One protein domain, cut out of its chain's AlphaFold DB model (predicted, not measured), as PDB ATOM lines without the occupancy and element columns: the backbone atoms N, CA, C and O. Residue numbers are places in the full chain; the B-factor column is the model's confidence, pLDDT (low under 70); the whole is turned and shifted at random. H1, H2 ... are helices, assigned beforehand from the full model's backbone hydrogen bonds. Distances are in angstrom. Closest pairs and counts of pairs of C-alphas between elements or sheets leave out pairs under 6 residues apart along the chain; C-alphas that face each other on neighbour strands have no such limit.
ATOM      1  N   VAL A 140     133.256 186.047  90.177       86.75
ATOM      2  CA  VAL A 140     133.270 184.757  90.871       86.75
ATOM      3  C   VAL A 140     131.823 184.384  91.151       86.75
ATOM      4  O   VAL A 140     131.094 185.144  91.780       86.75
ATOM      5  N   ALA A 141     131.381 183.240  90.623       87.69
ATOM      6  CA  ALA A 141     129.993 182.779  90.741       87.69
ATOM      7  C   ALA A 141     128.940 183.837  90.320       87.69
ATOM      8  O   ALA A 141     127.866 183.936  90.902       87.69
ATOM      9  N   GLY A 142     129.256 184.650  89.305       86.25
ATOM     10  CA  GLY A 142     128.370 185.705  88.795       86.25
ATOM     11  C   GLY A 142     128.435 187.042  89.547       86.25
ATOM     12  O   GLY A 142     127.905 188.031  89.038       86.25
ATOM     13  N   ILE A 143     129.135 187.108  90.683       91.31
ATOM     14  CA  ILE A 143     129.352 188.325  91.474       91.31
ATOM     15  C   ILE A 143     130.651 189.000  91.029       91.31
ATOM     16  O   ILE A 143     131.675 188.331  90.901       91.31
ATOM     17  N   ALA A 144     130.614 190.309  90.773       90.50
ATOM     18  CA  ALA A 144     131.804 191.083  90.428       90.50
ATOM     19  C   ALA A 144     132.779 191.148  91.615       90.50
ATOM     20  O   ALA A 144     132.363 191.474  92.722       90.50
ATOM     21  N   VAL A 145     134.054 190.842  91.368       89.12
ATOM     22  CA  VAL A 145     135.153 190.915  92.355       89.12
ATOM     23  C   VAL A 145     136.216 191.944  91.978       89.12
ATOM     24  O   VAL A 145     137.160 192.159  92.721       89.12
ATOM     25  N   THR A 146     136.077 192.578  90.817       86.19
ATOM     26  CA  THR A 146     136.898 193.720  90.422       86.19
ATOM     27  C   THR A 146     136.011 194.882  90.020       86.19
ATOM     28  O   THR A 146     134.860 194.689  89.613       86.19
ATOM     29  N   ASP A 147     136.556 196.089  90.069       80.94
ATOM     30  CA  ASP A 147     135.929 197.239  89.443       80.94
ATOM     31  C   ASP A 147     136.064 197.200  87.906       80.94
ATOM     32  O   ASP A 147     136.584 196.251  87.307       80.94
ATOM     33  N   LYS A 148     135.543 198.247  87.257       73.44
ATOM     34  CA  LYS A 148     135.569 198.437  85.796       73.44
ATOM     35  C   LYS A 148     136.981 198.577  85.205       73.44
ATOM     36  O   LYS A 148     137.115 198.512  83.991       73.44
ATOM     37  N   THR A 149     137.993 198.771  86.047       64.25
ATOM     38  CA  THR A 149     139.413 198.864  85.671       64.25
ATOM     39  C   THR A 149     140.163 197.548  85.914       64.25
ATOM     40  O   THR A 149     141.376 197.463  85.721       64.25
ATOM     41  N   GLY A 150     139.458 196.500  86.360       74.31
ATOM     42  CA  GLY A 150     140.045 195.202  86.678       74.31
ATOM     43  C   GLY A 150     140.794 195.153  88.014       74.31
ATOM     44  O   GLY A 150     141.385 194.117  88.318       74.31
ATOM     45  N   HIS A 151     140.764 196.223  88.816       79.31
ATOM     46  CA  HIS A 151     141.317 196.224  90.170       79.31
ATOM     47  C   HIS A 151     140.376 195.495  91.135       79.31
ATOM     48  O   HIS A 151     139.161 195.644  91.015       79.31
ATOM     49  N   ALA A 152     140.912 194.720  92.086       85.88
ATOM     50  CA  ALA A 152     140.095 194.071  93.117       85.88
ATOM     51  C   ALA A 152     139.279 195.114  93.898       85.88
ATOM     52  O   ALA A 152     139.705 196.265  94.051       85.88
ATOM     53  N   LEU A 153     138.081 194.742  94.342       89.06
ATOM     54  CA  LEU A 153     137.302 195.628  95.197       89.06
ATOM     55  C   LEU A 153     137.965 195.682  96.588       89.06
ATOM     56  O   LEU A 153     138.687 194.766  96.969       89.06
ATOM     57  N   PRO A 154     137.747 196.746  97.376       91.31
ATOM     58  CA  PRO A 154     138.221 196.760  98.756       91.31
ATOM     59  C   PRO A 154     137.561 195.629  99.554       91.31
ATOM     60  O   PRO A 154     136.324 195.529  99.570       91.31
ATOM     61  N   CYS A 155     138.353 194.807 100.245       94.88
ATOM     62  CA  CYS A 155     137.842 193.621 100.928       94.88
ATOM     63  C   CYS A 155     136.746 193.929 101.963       94.88
ATOM     64  O   CYS A 155     135.798 193.151 102.129       94.88
ATOM     65  N   GLU A 156     136.797 195.085 102.632       93.25
ATOM     66  CA  GLU A 156     135.775 195.495 103.599       93.25
ATOM     67  C   GLU A 156     134.423 195.764 102.938       93.25
ATOM     68  O   GLU A 156     133.380 195.541 103.563       93.25
ATOM     69  N   ALA A 157     134.418 196.204 101.677       93.44
ATOM     70  CA  ALA A 157     133.193 196.443 100.927       93.44
ATOM     71  C   ALA A 157     132.478 195.120 100.627       93.44
ATOM     72  O   ALA A 157     131.282 194.990 100.893       93.44
ATOM     73  N   MET A 158     133.208 194.113 100.143       94.12
ATOM     74  CA  MET A 158     132.652 192.796  99.817       94.12
ATOM     75  C   MET A 158     132.231 192.014 101.071       94.12
ATOM     76  O   MET A 158     131.136 191.444 101.110       94.12
ATOM     77  N   ILE A 159     133.033 192.048 102.140       96.00
ATOM     78  CA  ILE A 159     132.655 191.471 103.442       96.00
ATOM     79  C   ILE A 159     131.414 192.183 104.012       96.00
ATOM     80  O   ILE A 159     130.535 191.537 104.593       96.00
ATOM     81  N   GLY A 160     131.323 193.505 103.831       95.19
ATOM     82  CA  GLY A 160     130.148 194.310 104.163       95.19
ATOM     83  C   GLY A 160     128.891 193.822 103.447       95.19
ATOM     84  O   GLY A 160     127.900 193.527 104.110       95.19
ATOM     85  N   GLN A 161     128.960 193.609 102.130       95.06
ATOM     86  CA  GLN A 161     127.832 193.096 101.341       95.06
ATOM     87  C   GLN A 161     127.330 191.733 101.835       95.06
ATOM     88  O   GLN A 161     126.118 191.516 101.905       95.06
ATOM     89  N   VAL A 162     128.226 190.811 102.216       95.50
ATOM     90  CA  VAL A 162     127.823 189.514 102.799       95.50
ATOM     91  C   VAL A 162     127.044 189.733 104.100       95.50
ATOM     92  O   VAL A 162     125.998 189.115 104.310       95.50
ATOM     93  N   ARG A 163     127.526 190.627 104.975       94.88
ATOM     94  CA  ARG A 163     126.863 190.955 106.249       94.88
ATOM     95  C   ARG A 163     125.489 191.587 106.026       94.88
ATOM     96  O   ARG A 163     124.533 191.198 106.697       94.88
ATOM     97  N   ASP A 164     125.395 192.512 105.081       95.69
ATOM     98  CA  ASP A 164     124.149 193.194 104.737       95.69
ATOM     99  C   ASP A 164     123.127 192.206 104.160       95.69
ATOM    100  O   ASP A 164     121.963 192.215 104.561       95.69
ATOM    101  N   THR A 165     123.577 191.275 103.313       94.69
ATOM    102  CA  THR A 165     122.737 190.208 102.739       94.69
ATOM    103  C   THR A 165     122.205 189.254 103.817       94.69
ATOM    104  O   THR A 165     121.046 188.840 103.773       94.69
ATOM    105  N   LEU A 166     123.016 188.932 104.831       93.56
ATOM    106  CA  LEU A 166     122.573 188.130 105.977       93.56
ATOM    107  C   LEU A 166     121.525 188.855 106.833       93.56
ATOM    108  O   LEU A 166     120.701 188.197 107.475       93.56
ATOM    109  N   GLY A 167     121.544 190.191 106.877       91.06
ATOM    110  CA  GLY A 167     120.573 190.992 107.625       91.06
ATOM    111  C   GLY A 167     120.503 190.635 109.116       91.06
ATOM    112  O   GLY A 167     119.422 190.634 109.702       91.06
ATOM    113  N   GLY A 168     121.635 190.247 109.716       85.38
ATOM    114  CA  GLY A 168     121.724 189.828 111.123       85.38
ATOM    115  C   GLY A 168     121.235 188.404 111.426       85.38
ATOM    116  O   GLY A 168     121.219 188.006 112.590       85.38
ATOM    117  N   LYS A 169     120.848 187.618 110.414       89.12
ATOM    118  CA  LYS A 169     120.499 186.199 110.580       89.12
ATOM    119  C   LYS A 169     121.752 185.353 110.810       89.12
ATOM    120  O   LYS A 169     122.845 185.698 110.359       89.12
ATOM    121  N   THR A 170     121.582 184.205 111.464       89.94
ATOM    122  CA  THR A 170     122.645 183.203 111.589       89.94
ATOM    123  C   THR A 170     123.043 182.697 110.205       89.94
ATOM    124  O   THR A 170     122.204 182.175 109.470       89.94
ATOM    125  N   ALA A 171     124.318 182.860 109.853       91.94
ATOM    126  CA  ALA A 171     124.836 182.399 108.576       91.94
ATOM    127  C   ALA A 171     124.884 180.859 108.541       91.94
ATOM    128  O   ALA A 171     125.255 180.239 109.542       91.94
ATOM    129  N   PRO A 172     124.562 180.220 107.401       94.25
ATOM    130  CA  PRO A 172     124.878 178.811 107.194       94.25
ATOM    131  C   PRO A 172     126.373 178.548 107.424       94.25
ATOM    132  O   PRO A 172     127.198 179.400 107.096       94.25
ATOM    133  N   GLN A 173     126.738 177.361 107.923       94.94
ATOM    134  CA  GLN A 173     128.134 177.044 108.271       94.94
ATOM    135  C   GLN A 173     129.108 177.334 107.119       94.94
ATOM    136  O   GLN A 173     130.125 177.987 107.320       94.94
ATOM    137  N   ALA A 174     128.753 176.937 105.896       94.38
ATOM    138  CA  ALA A 174     129.583 177.183 104.719       94.38
ATOM    139  C   ALA A 174     129.801 178.685 104.433       94.38
ATOM    140  O   ALA A 174     130.894 179.082 104.035       94.38
ATOM    141  N   VAL A 175     128.792 179.530 104.677       95.94
ATOM    142  CA  VAL A 175     128.907 180.993 104.550       95.94
ATOM    143  C   VAL A 175     129.794 181.555 105.661       95.94
ATOM    144  O   VAL A 175     130.663 182.378 105.384       95.94
ATOM    145  N   SER A 176     129.643 181.068 106.896       95.56
ATOM    146  CA  SER A 176     130.496 181.458 108.025       95.56
ATOM    147  C   SER A 176     131.973 181.117 107.781       95.56
ATOM    148  O   SER A 176     132.848 181.935 108.061       95.56
ATOM    149  N   ASP A 177     132.264 179.938 107.225       97.06
ATOM    150  CA  ASP A 177     133.630 179.510 106.898       97.06
ATOM    151  C   ASP A 177     134.254 180.394 105.807       97.06
ATOM    152  O   ASP A 177     135.437 180.739 105.870       97.06
ATOM    153  N   LEU A 178     133.460 180.793 104.808       97.44
ATOM    154  CA  LEU A 178     133.883 181.730 103.766       97.44
ATOM    155  C   LEU A 178     134.116 183.138 104.322       97.44
ATOM    156  O   LEU A 178     135.109 183.759 103.959       97.44
ATOM    157  N   GLN A 179     133.271 183.624 105.236       96.25
ATOM    158  CA  GLN A 179     133.479 184.911 105.908       96.25
ATOM    159  C   GLN A 179     134.766 184.925 106.740       96.25
ATOM    160  O   GLN A 179     135.504 185.908 106.701       96.25
ATOM    161  N   ALA A 180     135.067 183.836 107.453       97.12
ATOM    162  CA  ALA A 180     136.306 183.712 108.218       97.12
ATOM    163  C   ALA A 180     137.540 183.771 107.303       97.12
ATOM    164  O   ALA A 180     138.470 184.530 107.571       97.12
ATOM    165  N   LYS A 181     137.515 183.037 106.182       97.06
ATOM    166  CA  LYS A 181     138.586 183.079 105.175       97.06
ATOM    167  C   LYS A 181     138.713 184.453 104.526       97.06
ATOM    168  O   LYS A 181     139.826 184.937 104.358       97.06
ATOM    169  N   ALA A 182     137.597 185.092 104.173       96.25
ATOM    170  CA  ALA A 182     137.603 186.432 103.599       96.25
ATOM    171  C   ALA A 182     138.260 187.436 104.553       96.25
ATOM    172  O   ALA A 182     139.142 188.183 104.138       96.25
ATOM    173  N   LEU A 183     137.900 187.395 105.839       96.94
ATOM    174  CA  LEU A 183     138.483 188.260 106.862       96.94
ATOM    175  C   LEU A 183     139.978 187.987 107.076       96.94
ATOM    176  O   LEU A 183     140.752 188.927 107.214       96.94
ATOM    177  N   GLU A 184     140.400 186.720 107.072       96.00
ATOM    178  CA  GLU A 184     141.818 186.353 107.160       96.00
ATOM    179  C   GLU A 184     142.631 186.949 106.001       96.00
ATOM    180  O   GLU A 184     143.686 187.535 106.233       96.00
ATOM    181  N   ARG A 185     142.132 186.841 104.759       95.88
ATOM    182  CA  ARG A 185     142.803 187.427 103.585       95.88
ATOM    183  C   ARG A 185     142.781 188.954 103.613       95.88
ATOM    184  O   ARG A 185     143.801 189.559 103.320       95.88
ATOM    185  N   CYS A 186     141.669 189.555 104.026       93.81
ATOM    186  CA  CYS A 186     141.527 191.004 104.166       93.81
ATOM    187  C   CYS A 186     142.526 191.570 105.191       93.81
ATOM    188  O   CYS A 186     143.253 192.511 104.903       93.81
ATOM    189  N   ASN A 187     142.688 190.912 106.345       93.69
ATOM    190  CA  ASN A 187     143.711 191.282 107.334       93.69
ATOM    191  C   ASN A 187     145.152 191.123 106.816       93.69
ATOM    192  O   ASN A 187     146.074 191.705 107.386       93.69
ATOM    193  N   ALA A 188     145.355 190.302 105.785       90.06
ATOM    194  CA  ALA A 188     146.635 190.105 105.117       90.06
ATOM    195  C   ALA A 188     146.819 191.018 103.887       90.06
ATOM    196  O   ALA A 188     147.745 190.766 103.116       90.06
ATOM    197  N   ASP A 189     145.955 192.027 103.712       89.25
ATOM    198  CA  ASP A 189     145.969 192.974 102.585       89.25
ATOM    199  C   ASP A 189     145.855 192.275 101.215       89.25
ATOM    200  O   ASP A 189     146.498 192.616 100.226       89.25
ATOM    201  N   ASP A 190     145.077 191.192 101.173       84.88
ATOM    202  CA  ASP A 190     144.908 190.338 100.001       84.88
ATOM    203  C   ASP A 190     143.462 190.379  99.507       84.88
ATOM    204  O   ASP A 190     142.702 189.407  99.621       84.88
ATOM    205  N   ASP A 191     143.102 191.536  98.952       87.62
ATOM    206  CA  ASP A 191     141.764 191.847  98.446       87.62
ATOM    207  C   ASP A 191     141.272 190.813  97.435       87.62
ATOM    208  O   ASP A 191     140.157 190.312  97.531       87.62
ATOM    209  N   THR A 192     142.138 190.383  96.514       88.44
ATOM    210  CA  THR A 192     141.755 189.440  95.451       88.44
ATOM    211  C   THR A 192     141.208 188.129  96.018       88.44
ATOM    212  O   THR A 192     140.189 187.611  95.552       88.44
ATOM    213  N   ARG A 193     141.877 187.555  97.029       90.69
ATOM    214  CA  ARG A 193     141.406 186.305  97.644       90.69
ATOM    215  C   ARG A 193     140.277 186.556  98.641       90.69
ATOM    216  O   ARG A 193     139.392 185.705  98.744       90.69
ATOM    217  N   ALA A 194     140.271 187.696  99.333       95.62
ATOM    218  CA  ALA A 194     139.172 188.082 100.217       95.62
ATOM    219  C   ALA A 194     137.841 188.229  99.455       95.62
ATOM    220  O   ALA A 194     136.819 187.658  99.855       95.62
ATOM    221  N   ASP A 195     137.870 188.908  98.312       94.75
ATOM    222  CA  ASP A 195     136.718 189.144  97.447       94.75
ATOM    223  C   ASP A 195     136.206 187.858  96.817       94.75
ATOM    224  O   ASP A 195     134.997 187.636  96.757       94.75
ATOM    225  N   ALA A 196     137.104 186.959  96.406       93.50
ATOM    226  CA  ALA A 196     136.713 185.662  95.865       93.50
ATOM    227  C   ALA A 196     135.932 184.814  96.884       93.50
ATOM    228  O   ALA A 196     134.962 184.149  96.510       93.50
ATOM    229  N   PHE A 197     136.319 184.835  98.166       97.31
ATOM    230  CA  PHE A 197     135.567 184.152  99.226       97.31
ATOM    231  C   PHE A 197     134.237 184.849  99.530       97.31
ATOM    232  O   PHE A 197     133.215 184.176  99.681       97.31
ATOM    233  N   SER A 198     134.227 186.180  99.556       97.50
ATOM    234  CA  SER A 198     133.006 186.966  99.776       97.50
ATOM    235  C   SER A 198     131.990 186.780  98.641       97.50
ATOM    236  O   SER A 198     130.804 186.599  98.897       97.50
ATOM    237  N   ALA A 199     132.444 186.720  97.389       96.75
ATOM    238  CA  ALA A 199     131.610 186.439  96.224       96.75
ATOM    239  C   ALA A 199     131.003 185.030  96.253       96.75
ATOM    240  O   ALA A 199     129.826 184.865  95.937       96.75
ATOM    241  N   GLN A 200     131.767 184.017  96.684       96.12
ATOM    242  CA  GLN A 200     131.227 182.670  96.910       96.12
ATOM    243  C   GLN A 200     130.138 182.685  97.988       96.12
ATOM    244  O   GLN A 200     129.079 182.094  97.791       96.12
ATOM    245  N   ALA A 201     130.363 183.398  99.095       96.25
ATOM    246  CA  ALA A 201     129.376 183.533 100.163       96.25
ATOM    247  C   ALA A 201     128.094 184.227  99.671       96.25
ATOM    248  O   ALA A 201     126.998 183.724  99.912       96.25
ATOM    249  N   LEU A 202     128.219 185.333  98.930       96.12
ATOM    250  CA  LEU A 202     127.089 186.042  98.317       96.12
ATOM    251  C   LEU A 202     126.316 185.155  97.340       96.12
ATOM    252  O   LEU A 202     125.089 185.135  97.374       96.12
ATOM    253  N   ALA A 203     127.015 184.385  96.506       95.38
ATOM    254  CA  ALA A 203     126.373 183.457  95.583       95.38
ATOM    255  C   ALA A 203     125.561 182.380  96.318       95.38
ATOM    256  O   ALA A 203     124.487 182.025  95.854       95.38
ATOM    257  N   MET A 204     126.019 181.901  97.481       93.56
ATOM    258  CA  MET A 204     125.259 180.946  98.302       93.56
ATOM    259  C   MET A 204     124.032 181.568  98.978       93.56
ATOM    260  O   MET A 204     123.062 180.861  99.229       93.56
ATOM    261  N   LEU A 205     124.079 182.863  99.303       91.44
ATOM    262  CA  LEU A 205     122.973 183.576  99.950       91.44
ATOM    263  C   LEU A 205     121.886 184.023  98.966       91.44
ATOM    264  O   LEU A 205     120.736 184.182  99.368       91.44
ATOM    265  N   ASN A 206     122.252 184.225  97.700       85.06
ATOM    266  CA  ASN A 206     121.356 184.692  96.639       85.06
ATOM    267  C   ASN A 206     120.718 183.553  95.824       85.06
ATOM    268  O   ASN A 206     120.040 183.835  94.833       85.06
ATOM    269  N   ASN A 207     120.965 182.297  96.206       67.19
ATOM    270  CA  ASN A 207     120.485 181.100  95.513       67.19
ATOM    271  C   ASN A 207     119.202 180.534  96.130       67.19
ATOM    272  O   ASN A 207     119.038 180.641  97.367       67.19
TER     273      ASN A 207
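Overview. This is residues 140 to 207 of the 207 residues of an uncharacterized protein of Thioclava electrotropha (UniProt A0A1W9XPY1). Three helices lie side by side in a small up-and-down bundle, their centres making a triangle, and a long loop, residues 140 to 154, leads in past H3 on the side turned away from H2. H1 and H3 run the same way, with H2 running against both. The printed part has 68 residues with three named helices, H1, H2 and H3 in that order along the chain, and no named strand; its class is all helix. It is compact, with a radius of gyration of the C-alphas of 11.0 A, and spans 33 by 24 by 16 A along its three main axes.

Arrangement. Start at residue 140 and pass the 15 residues with no named element, 140 to 154, to reach H1, residues 155 to 166. After it come H2, residues 173 to 187, and H3, residues 191 to 205, and the three make a bundle, up and down, each helix running against the one before it. Look first at H1 and H2, a helical hairpin: they touch, closest at the C-alphas of Cys 155 and Cys 186, 5.6 A apart, and run opposite ways at a shallow tilt of 22 degrees. H2 and H3 form a second helical hairpin and touch with 25 pairs of C-alphas within 8 A, the closest being those of Ala 182 and Ala 194 at 4.1 A. They run opposite ways at a shallow tilt of 19 degrees. H1 and H3 touch too, with the C-alphas of Cys 155 and Asp 191 the closest at 5.0 A, and run the same way at a shallow tilt of 11 degrees. In H1, H2 and H3 every O i to N i+4 pair is within hydrogen-bond range.

Along the chain. Find C-alpha 155 at (137.842, 193.621, 100.928); from there H1 runs 17.0 A to C-alpha 166. Go on to C-alpha 173 at (128.134, 177.044, 108.271), where H2 begins; it measures 21.1 A to C-alpha 187. H3 measures 20.6 A from C-alpha 191 to C-alpha 205 at (122.973, 183.576, 99.950).

Size, cuts and confidence. The two C-alphas farthest apart are those of Thr 149 and Thr 170, at 34.6 A, while the first and last printed C-alphas, of Val 140 and Asn 207, are 14.1 A apart. The printed part has no cut, and Asn 207 is the chain's last residue. The link from H1 to H2, 6 residues, is short, and the link from H2 to H3, 3 residues, is tight. The mean pLDDT of the printed part is 91.2, and you will find it under 70 at residues 149 and 207.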